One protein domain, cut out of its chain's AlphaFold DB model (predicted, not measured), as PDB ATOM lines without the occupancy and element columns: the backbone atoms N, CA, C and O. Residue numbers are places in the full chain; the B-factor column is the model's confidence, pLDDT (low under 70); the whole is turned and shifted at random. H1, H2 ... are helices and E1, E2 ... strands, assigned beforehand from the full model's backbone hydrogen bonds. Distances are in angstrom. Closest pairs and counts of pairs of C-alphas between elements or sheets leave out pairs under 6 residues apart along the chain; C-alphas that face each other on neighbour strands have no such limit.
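AT A GLANCE: This is residues 357 to 417 of the 428 residues of the protein "C-type lectin domain-containing protein" of Phycisphaeraceae bacterium (UniProt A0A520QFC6). A small head, the three-stranded sheet with H1 over one face, continues into a long arm of residues 385 to 411 that ends in H2, far from the head. The 61 printed residues run E1, E2, H1, E3, H2; the antiparallel sheet, order E2, E1, E3, is strongly twisted. The class is mixed, with under half of the residues in named elements. The whole is only just loose, close to extended: radius of gyration of the C-alphas 15.3 A, spans 46 by 22 by 14 A.

HOW THE PARTS SIT: E1, residues 357 to 362, forms a hairpin with E2, residues 365 to 370; N 360 and O 367 are 2.7 A apart, within hydrogen-bond range. E3, residues 380 to 384, is antiparallel to E1 at 167 degrees, with N 380 and O 361 within hydrogen-bond range at 2.8 A. H1, residues 371 to 376, is on the sheet, over E1, at a height of 7.7 A; their closest C-alphas, of Cys 360 and Cys 374, are 5.6 A apart. E2, H1 and E3 form a split strand-helix-strand unit, same-way strands with E1 between, its crossover right-handed. H2, residues 412 to 417, is not on the sheet. O i to N i+4 pairs are within hydrogen-bond range throughout H1, and 1 of 2 in H2.

IN THESE COORDINATES: E1 begins at C-alpha 357 (18.720, 49.729, 354.825) and measures 14.8 A, E2 15.3 A, E3 12.1 A. H2 ends at C-alpha 417 (-8.504, 83.983, 349.626).

THE WHOLE: The printed part has no cut; the link from E3 to H2 is long, 27 residues. Residues 395 to 401 have pLDDT under 70.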
ATOM      1  N   LEU A 357      19.861  49.302 355.608       91.06
ATOM      2  CA  LEU A 357      18.720  49.729 354.825       91.06
ATOM      3  C   LEU A 357      17.560  50.139 355.731       91.06
ATOM      4  O   LEU A 357      17.262  49.513 356.745       91.06
ATOM      5  N   GLY A 358      16.821  51.143 355.281       91.62
ATOM      6  CA  GLY A 358      15.573  51.566 355.899       91.62
ATOM      7  C   GLY A 358      14.605  52.142 354.878       91.62
ATOM      8  O   GLY A 358      14.930  52.353 353.705       91.62
ATOM      9  N   ALA A 359      13.376  52.387 355.312       94.12
ATOM     10  CA  ALA A 359      12.355  53.018 354.503       94.12
ATOM     11  C   ALA A 359      12.715  54.484 354.240       94.12
ATOM     12  O   ALA A 359      12.954  55.279 355.148       94.12
ATOM     13  N   CYS A 360      12.695  54.842 352.968       94.56
ATOM     14  CA  CYS A 360      12.971  56.162 352.446       94.56
ATOM     15  C   CYS A 360      11.747  56.683 351.693       94.56
ATOM     16  O   CYS A 360      11.312  56.085 350.703       94.56
ATOM     17  N   CYS A 361      11.208  57.815 352.140       93.81
ATOM     18  CA  CYS A 361      10.108  58.495 351.471       93.81
ATOM     19  C   CYS A 361      10.622  59.529 350.476       93.81
ATOM     20  O   CYS A 361      11.166  60.554 350.872       93.81
ATOM     21  N   ILE A 362      10.401  59.294 349.185       91.31
ATOM     22  CA  ILE A 362      10.698  60.243 348.108       91.31
ATOM     23  C   ILE A 362       9.356  60.737 347.560       91.31
ATOM     24  O   ILE A 362       8.685  60.060 346.770       91.31
ATOM     25  N   GLY A 363       8.918  61.905 348.036       85.75
ATOM     26  CA  GLY A 363       7.541  62.365 347.848       85.75
ATOM     27  C   GLY A 363       6.554  61.378 348.476       85.75
ATOM     28  O   GLY A 363       6.714  60.992 349.625       85.75
ATOM     29  N   THR A 364       5.567  60.912 347.707       87.19
ATOM     30  CA  THR A 364       4.575  59.923 348.176       87.19
ATOM     31  C   THR A 364       5.007  58.466 347.975       87.19
ATOM     32  O   THR A 364       4.212  57.551 348.190       87.19
ATOM     33  N   SER A 365       6.216  58.224 347.460       90.69
ATOM     34  CA  SER A 365       6.711  56.874 347.171       90.69
ATOM     35  C   SER A 365       7.679  56.425 348.252       90.69
ATOM     36  O   SER A 365       8.602  57.160 348.591       90.69
ATOM     37  N   CYS A 366       7.496  55.203 348.747       93.69
ATOM     38  CA  CYS A 366       8.432  54.574 349.669       93.69
ATOM     39  C   CYS A 366       9.339  53.587 348.934       93.69
ATOM     40  O   CYS A 366       8.849  52.748 348.173       93.69
ATOM     41  N   VAL A 367      10.640  53.648 349.207       94.12
ATOM     42  CA  VAL A 367      11.632  52.644 348.799       94.12
ATOM     43  C   VAL A 367      12.477  52.232 349.999       94.12
ATOM     44  O   VAL A 367      12.627  53.010 350.931       94.12
ATOM     45  N   VAL A 368      13.028  51.020 349.997       93.75
ATOM     46  CA  VAL A 368      14.031  50.613 350.991       93.75
ATOM     47  C   VAL A 368      15.407  50.944 350.418       93.75
ATOM     48  O   VAL A 368      15.730  50.489 349.321       93.75
ATOM     49  N   ALA A 369      16.171  51.787 351.106       91.50
ATOM     50  CA  ALA A 369      17.463  52.298 350.655       91.50
ATOM     51  C   ALA A 369      18.377  52.589 351.853       91.50
ATOM     52  O   ALA A 369      17.906  52.629 352.984       91.50
ATOM     53  N   LEU A 370      19.669  52.812 351.601       90.12
ATOM     54  CA  LEU A 370      20.589  53.353 352.608       90.12
ATOM     55  C   LEU A 370      20.180  54.784 352.971       90.12
ATOM     56  O   LEU A 370      19.641  55.499 352.115       90.12
ATOM     57  N   SER A 371      20.498  55.227 354.188       88.94
ATOM     58  CA  SER A 371      20.274  56.615 354.626       88.94
ATOM     59  C   SER A 371      20.910  57.620 353.656       88.94
ATOM     60  O   SER A 371      20.229  58.487 353.112       88.94
ATOM     61  N   SER A 372      22.176  57.398 353.295       86.00
ATOM     62  CA  SER A 372      22.931  58.209 352.331       86.00
ATOM     63  C   SER A 372      22.272  58.278 350.947       86.00
ATOM     64  O   SER A 372      22.202  59.338 350.321       86.00
ATOM     65  N   SER A 373      21.746  57.150 350.465       90.19
ATOM     66  CA  SER A 373      21.035  57.074 349.184       90.19
ATOM     67  C   SER A 373      19.677  57.772 349.244       90.19
ATOM     68  O   SER A 373      19.257  58.382 348.260       90.19
ATOM     69  N   CYS A 374      19.001  57.702 350.392       90.75
ATOM     70  CA  CYS A 374      17.750  58.404 350.631       90.75
ATOM     71  C   CYS A 374      17.948  59.921 350.589       90.75
ATOM     72  O   CYS A 374      17.250  60.619 349.847       90.75
ATOM     73  N   ASP A 375      18.959  60.408 351.306       88.38
ATOM     74  CA  ASP A 375      19.302  61.826 351.376       88.38
ATOM     75  C   ASP A 375      19.733  62.363 350.006       88.38
ATOM     76  O   ASP A 375      19.272  63.421 349.567       88.38
ATOM     77  N   ALA A 376      20.548  61.603 349.266       89.12
ATOM     78  CA  ALA A 376      20.962  61.956 347.907       89.12
ATOM     79  C   ALA A 376      19.779  62.056 346.923       89.12
ATOM     80  O   ALA A 376      19.842  62.816 345.952       89.12
ATOM     81  N   ALA A 377      18.694  61.319 347.173       90.00
ATOM     82  CA  ALA A 377      17.458  61.386 346.399       90.00
ATOM     83  C   ALA A 377      16.498  62.502 346.862       90.00
ATOM     84  O   ALA A 377      15.420  62.652 346.282       90.00
ATOM     85  N   GLY A 378      16.871  63.286 347.883       88.31
ATOM     86  CA  GLY A 378      16.005  64.289 348.508       88.31
ATOM     87  C   GLY A 378      14.825  63.677 349.265       88.31
ATOM     88  O   GLY A 378      13.776  64.312 349.375       88.31
ATOM     89  N   GLY A 379      14.965  62.424 349.704       90.00
ATOM     90  CA  GLY A 379      13.958  61.708 350.472       90.00
ATOM     91  C   GLY A 379      14.079  61.935 351.979       90.00
ATOM     92  O   GLY A 379      15.014  62.565 352.461       90.00
ATOM     93  N   GLN A 380      13.112  61.405 352.724       91.88
ATOM     94  CA  GLN A 380      13.109  61.375 354.184       91.88
ATOM     95  C   GLN A 380      13.302  59.935 354.668       91.88
ATOM     96  O   GLN A 380      12.437  59.079 354.450       91.88
ATOM     97  N   PHE A 381      14.433  59.672 355.322       91.94
ATOM     98  CA  PHE A 381      14.752  58.369 355.895       91.94
ATOM     99  C   PHE A 381      13.988  58.147 357.207       91.94
ATOM    100  O   PHE A 381      13.926  59.032 358.058       91.94
ATOM    101  N   SER A 382      13.381  56.972 357.366       90.44
ATOM    102  CA  SER A 382      12.548  56.624 358.529       90.44
ATOM    103  C   SER A 382      13.291  55.800 359.586       90.44
ATOM    104  O   SER A 382      12.656  55.244 360.480       90.44
ATOM    105  N   GLY A 383      14.622  55.735 359.486       86.88
ATOM    106  CA  GLY A 383      15.496  54.960 360.365       86.88
ATOM    107  C   GLY A 383      15.848  53.585 359.799       86.88
ATOM    108  O   GLY A 383      15.143  53.049 358.938       86.88
ATOM    109  N   VAL A 384      16.948  53.030 360.298       87.56
ATOM    110  CA  VAL A 384      17.415  51.664 360.032       87.56
ATOM    111  C   VAL A 384      16.316  50.638 360.331       87.56
ATOM    112  O   VAL A 384      15.478  50.844 361.211       87.56
ATOM    113  N   GLY A 385      16.242  49.568 359.533       84.62
ATOM    114  CA  GLY A 385      15.305  48.453 359.728       84.62
ATOM    115  C   GLY A 385      13.830  48.783 359.447       84.62
ATOM    116  O   GLY A 385      12.975  47.893 359.397       84.62
ATOM    117  N   SER A 386      13.496  50.056 359.216       90.44
ATOM    118  CA  SER A 386      12.139  50.464 358.868       90.44
ATOM    119  C   SER A 386      11.742  49.936 357.485       90.44
ATOM    120  O   SER A 386      12.540  49.879 356.549       90.44
ATOM    121  N   THR A 387      10.473  49.545 357.328       91.56
ATOM    122  CA  THR A 387       9.970  48.987 356.065       91.56
ATOM    123  C   THR A 387       8.893  49.869 355.453       91.56
ATOM    124  O   THR A 387       8.098  50.508 356.142       91.56
ATOM    125  N   CYS A 388       8.780  49.829 354.128       91.12
ATOM    126  CA  CYS A 388       7.707  50.521 353.415       91.12
ATOM    127  C   CYS A 388       6.300  49.961 353.679       91.12
ATOM    128  O   CYS A 388       5.323  50.526 353.199       91.12
ATOM    129  N   GLY A 389       6.174  48.854 354.420       87.62
ATOM    130  CA  GLY A 389       4.879  48.352 354.880       87.62
ATOM    131  C   GLY A 389       4.341  49.102 356.102       87.62
ATOM    132  O   GLY A 389       3.129  49.157 356.292       87.62
ATOM    133  N   SER A 390       5.230  49.675 356.918       81.75
ATOM    134  CA  SER A 390       4.891  50.393 358.154       81.75
ATOM    135  C   SER A 390       4.949  51.914 358.016       81.75
ATOM    136  O   SER A 390       4.430  52.618 358.877       81.75
ATOM    137  N   ILE A 391       5.566  52.421 356.946       87.06
ATOM    138  CA  ILE A 391       5.743  53.852 356.695       87.06
ATOM    139  C   ILE A 391       4.751  54.336 355.642       87.06
ATOM    140  O   ILE A 391       4.647  53.774 354.551       87.06
ATOM    141  N   VAL A 392       4.038  55.413 355.968       85.25
ATOM    142  CA  VAL A 392       3.187  56.131 355.018       85.25
ATOM    143  C   VAL A 392       3.938  57.375 354.567       85.25
ATOM    144  O   VAL A 392       4.155  58.294 355.353       85.25
ATOM    145  N   CYS A 393       4.340  57.391 353.299       86.31
ATOM    146  CA  CYS A 393       4.937  58.568 352.687       86.31
ATOM    147  C   CYS A 393       3.825  59.534 352.302       86.31
ATOM    148  O   CYS A 393       3.173  59.388 351.266       86.31
ATOM    149  N   GLU A 394       3.583  60.497 353.177       74.12
ATOM    150  CA  GLU A 394       2.706  61.613 352.868       74.12
ATOM    151  C   GLU A 394       3.388  62.535 351.843       74.12
ATOM    152  O   GLU A 394       4.622  62.579 351.773       74.12
ATOM    153  N   PRO A 395       2.621  63.280 351.027       64.56
ATOM    154  CA  PRO A 395       3.190  64.387 350.269       64.56
ATOM    155  C   PRO A 395       3.983  65.267 351.235       64.56
ATOM    156  O   PRO A 395       3.532  65.462 352.366       64.56
ATOM    157  N   ALA A 396       5.141  65.783 350.807       55.59
ATOM    158  CA  ALA A 396       5.853  66.798 351.574       55.59
ATOM    159  C   ALA A 396       4.829  67.874 351.946       55.59
ATOM    160  O   ALA A 396       4.282  68.535 351.068       55.59
ATOM    161  N   VAL A 397       4.469  67.938 353.227       54.12
ATOM    162  CA  VAL A 397       3.503  68.911 353.718       54.12
ATOM    163  C   VAL A 397       4.108  70.270 353.423       54.12
ATOM    164  O   VAL A 397       5.178  70.577 353.956       54.12
ATOM    165  N   ASP A 398       3.454  71.040 352.553       54.31
ATOM    166  CA  ASP A 398       3.823  72.423 352.276       54.31
ATOM    167  C   ASP A 398       4.117  73.128 353.590       54.31
ATOM    168  O   ASP A 398       3.330  73.109 354.543       54.31
ATOM    169  N   ALA A 399       5.318  73.689 353.664       57.41
ATOM    170  CA  ALA A 399       5.980  74.066 354.905       57.41
ATOM    171  C   ALA A 399       5.316  75.240 355.650       57.41
ATOM    172  O   ALA A 399       5.900  75.776 356.590       57.41
ATOM    173  N   CYS A 400       4.113  75.669 355.273       62.88
ATOM    174  CA  CYS A 400       3.407  76.767 355.908       62.88
ATOM    175  C   CYS A 400       1.888  76.554 355.830       62.88
ATOM    176  O   CYS A 400       1.290  76.867 354.809       62.88
ATOM    177  N   PRO A 401       1.209  76.176 356.932       65.25
ATOM    178  CA  PRO A 401      -0.261  76.149 356.998       65.25
ATOM    179  C   PRO A 401      -0.955  77.484 356.653       65.25
ATOM    180  O   PRO A 401      -2.180  77.536 356.575       65.25
ATOM    181  N   GLY A 402      -0.190  78.578 356.545       72.94
ATOM    182  CA  GLY A 402      -0.659  79.907 356.161       72.94
ATOM    183  C   GLY A 402      -0.487  80.256 354.681       72.94
ATOM    184  O   GLY A 402      -1.002  81.297 354.288       72.94
ATOM    185  N   ASP A 403       0.205  79.428 353.895       81.06
ATOM    186  CA  ASP A 403       0.260  79.558 352.436       81.06
ATOM    187  C   ASP A 403      -0.969  78.842 351.869       81.06
ATOM    188  O   ASP A 403      -1.019  77.623 351.720       81.06
ATOM    189  N   ILE A 404      -2.039  79.611 351.700       80.19
ATOM    190  CA  ILE A 404      -3.335  79.103 351.244       80.19
ATOM    191  C   ILE A 404      -3.361  79.024 349.715       80.19
ATOM    192  O   ILE A 404      -4.211  78.336 349.144       80.19
ATOM    193  N   THR A 405      -2.479  79.773 349.055       81.69
ATOM    194  CA  THR A 405      -2.417  79.869 347.596       81.69
ATOM    195  C   THR A 405      -1.465  78.856 346.961       81.69
ATOM    196  O   THR A 405      -1.573  78.647 345.750       81.69
ATOM    197  N   ASP A 406      -0.643  78.187 347.774       75.12
ATOM    198  CA  ASP A 406       0.356  77.189 347.381       75.12
ATOM    199  C   ASP A 406       1.419  77.783 346.435       75.12
ATOM    200  O   ASP A 406       1.785  77.210 345.405       75.12
ATOM    201  N   ASP A 407       1.854  79.015 346.735       81.75
ATOM    202  CA  ASP A 407       2.827  79.760 345.924       81.75
ATOM    203  C   ASP A 407       4.228  79.858 346.557       81.75
ATOM    204  O   ASP A 407       5.161  80.416 345.962       81.75
ATOM    205  N   GLY A 408       4.398  79.249 347.731       76.00
ATOM    206  CA  GLY A 408       5.628  79.194 348.506       76.00
ATOM    207  C   GLY A 408       5.876  80.431 349.375       76.00
ATOM    208  O   GLY A 408       6.968  80.551 349.942       76.00
ATOM    209  N   GLN A 409       4.928  81.369 349.476       79.88
ATOM    210  CA  GLN A 409       5.010  82.553 350.332       79.88
ATOM    211  C   GLN A 409       3.788  82.652 351.256       79.88
ATOM    212  O   GLN A 409       2.694  82.240 350.917       79.88
ATOM    213  N   VAL A 410       3.973  83.219 352.456       83.56
ATOM    214  CA  VAL A 410       2.856  83.593 353.345       83.56
ATOM    215  C   VAL A 410       2.727  85.107 353.315       83.56
ATOM    216  O   VAL A 410       3.428  85.815 354.050       83.56
ATOM    217  N   ASP A 411       1.869  85.625 352.442       86.56
ATOM    218  CA  ASP A 411       1.714  87.059 352.237       86.56
ATOM    219  C   ASP A 411       0.247  87.518 352.124       86.56
ATOM    220  O   ASP A 411      -0.699  86.884 352.595       86.56
ATOM    221  N   PHE A 412       0.036  88.740 351.629       88.88
ATOM    222  CA  PHE A 412      -1.304  89.321 351.568       88.88
ATOM    223  C   PHE A 412      -2.237  88.566 350.603       88.88
ATOM    224  O   PHE A 412      -3.461  88.715 350.699       88.88
ATOM    225  N   THR A 413      -1.674  87.793 349.676       87.38
ATOM    226  CA  THR A 413      -2.391  87.050 348.642       87.38
ATOM    227  C   THR A 413      -3.125  85.848 349.245       87.38
ATOM    228  O   THR A 413      -4.285  85.613 348.900       87.38
ATOM    229  N   ASP A 414      -2.544  85.204 350.261       88.25
ATOM    230  CA  ASP A 414      -3.187  84.134 351.040       88.25
ATOM    231  C   ASP A 414      -4.377  84.649 351.855       88.25
ATOM    232  O   ASP A 414      -5.472  84.076 351.865       88.25
ATOM    233  N   LEU A 415      -4.199  85.810 352.492       87.31
ATOM    234  CA  LEU A 415      -5.251  86.490 353.252       87.31
ATOM    235  C   LEU A 415      -6.437  86.902 352.369       87.31
ATOM    236  O   LEU A 415      -7.585  86.894 352.825       87.31
ATOM    237  N   LEU A 416      -6.187  87.243 351.103       86.44
ATOM    238  CA  LEU A 416      -7.231  87.587 350.137       86.44
ATOM    239  C   LEU A 416      -8.157  86.407 349.835       86.44
ATOM    240  O   LEU A 416      -9.362  86.624 349.688       86.44
ATOM    241  N   ILE A 417      -7.652  85.169 349.804       81.56
ATOM    242  CA  ILE A 417      -8.504  83.983 349.626       81.56
ATOM    243  C   ILE A 417      -9.472  83.841 350.804       81.56
ATOM    244  O   ILE A 417     -10.681  83.700 350.597       81.56
TER     245      ILE A 417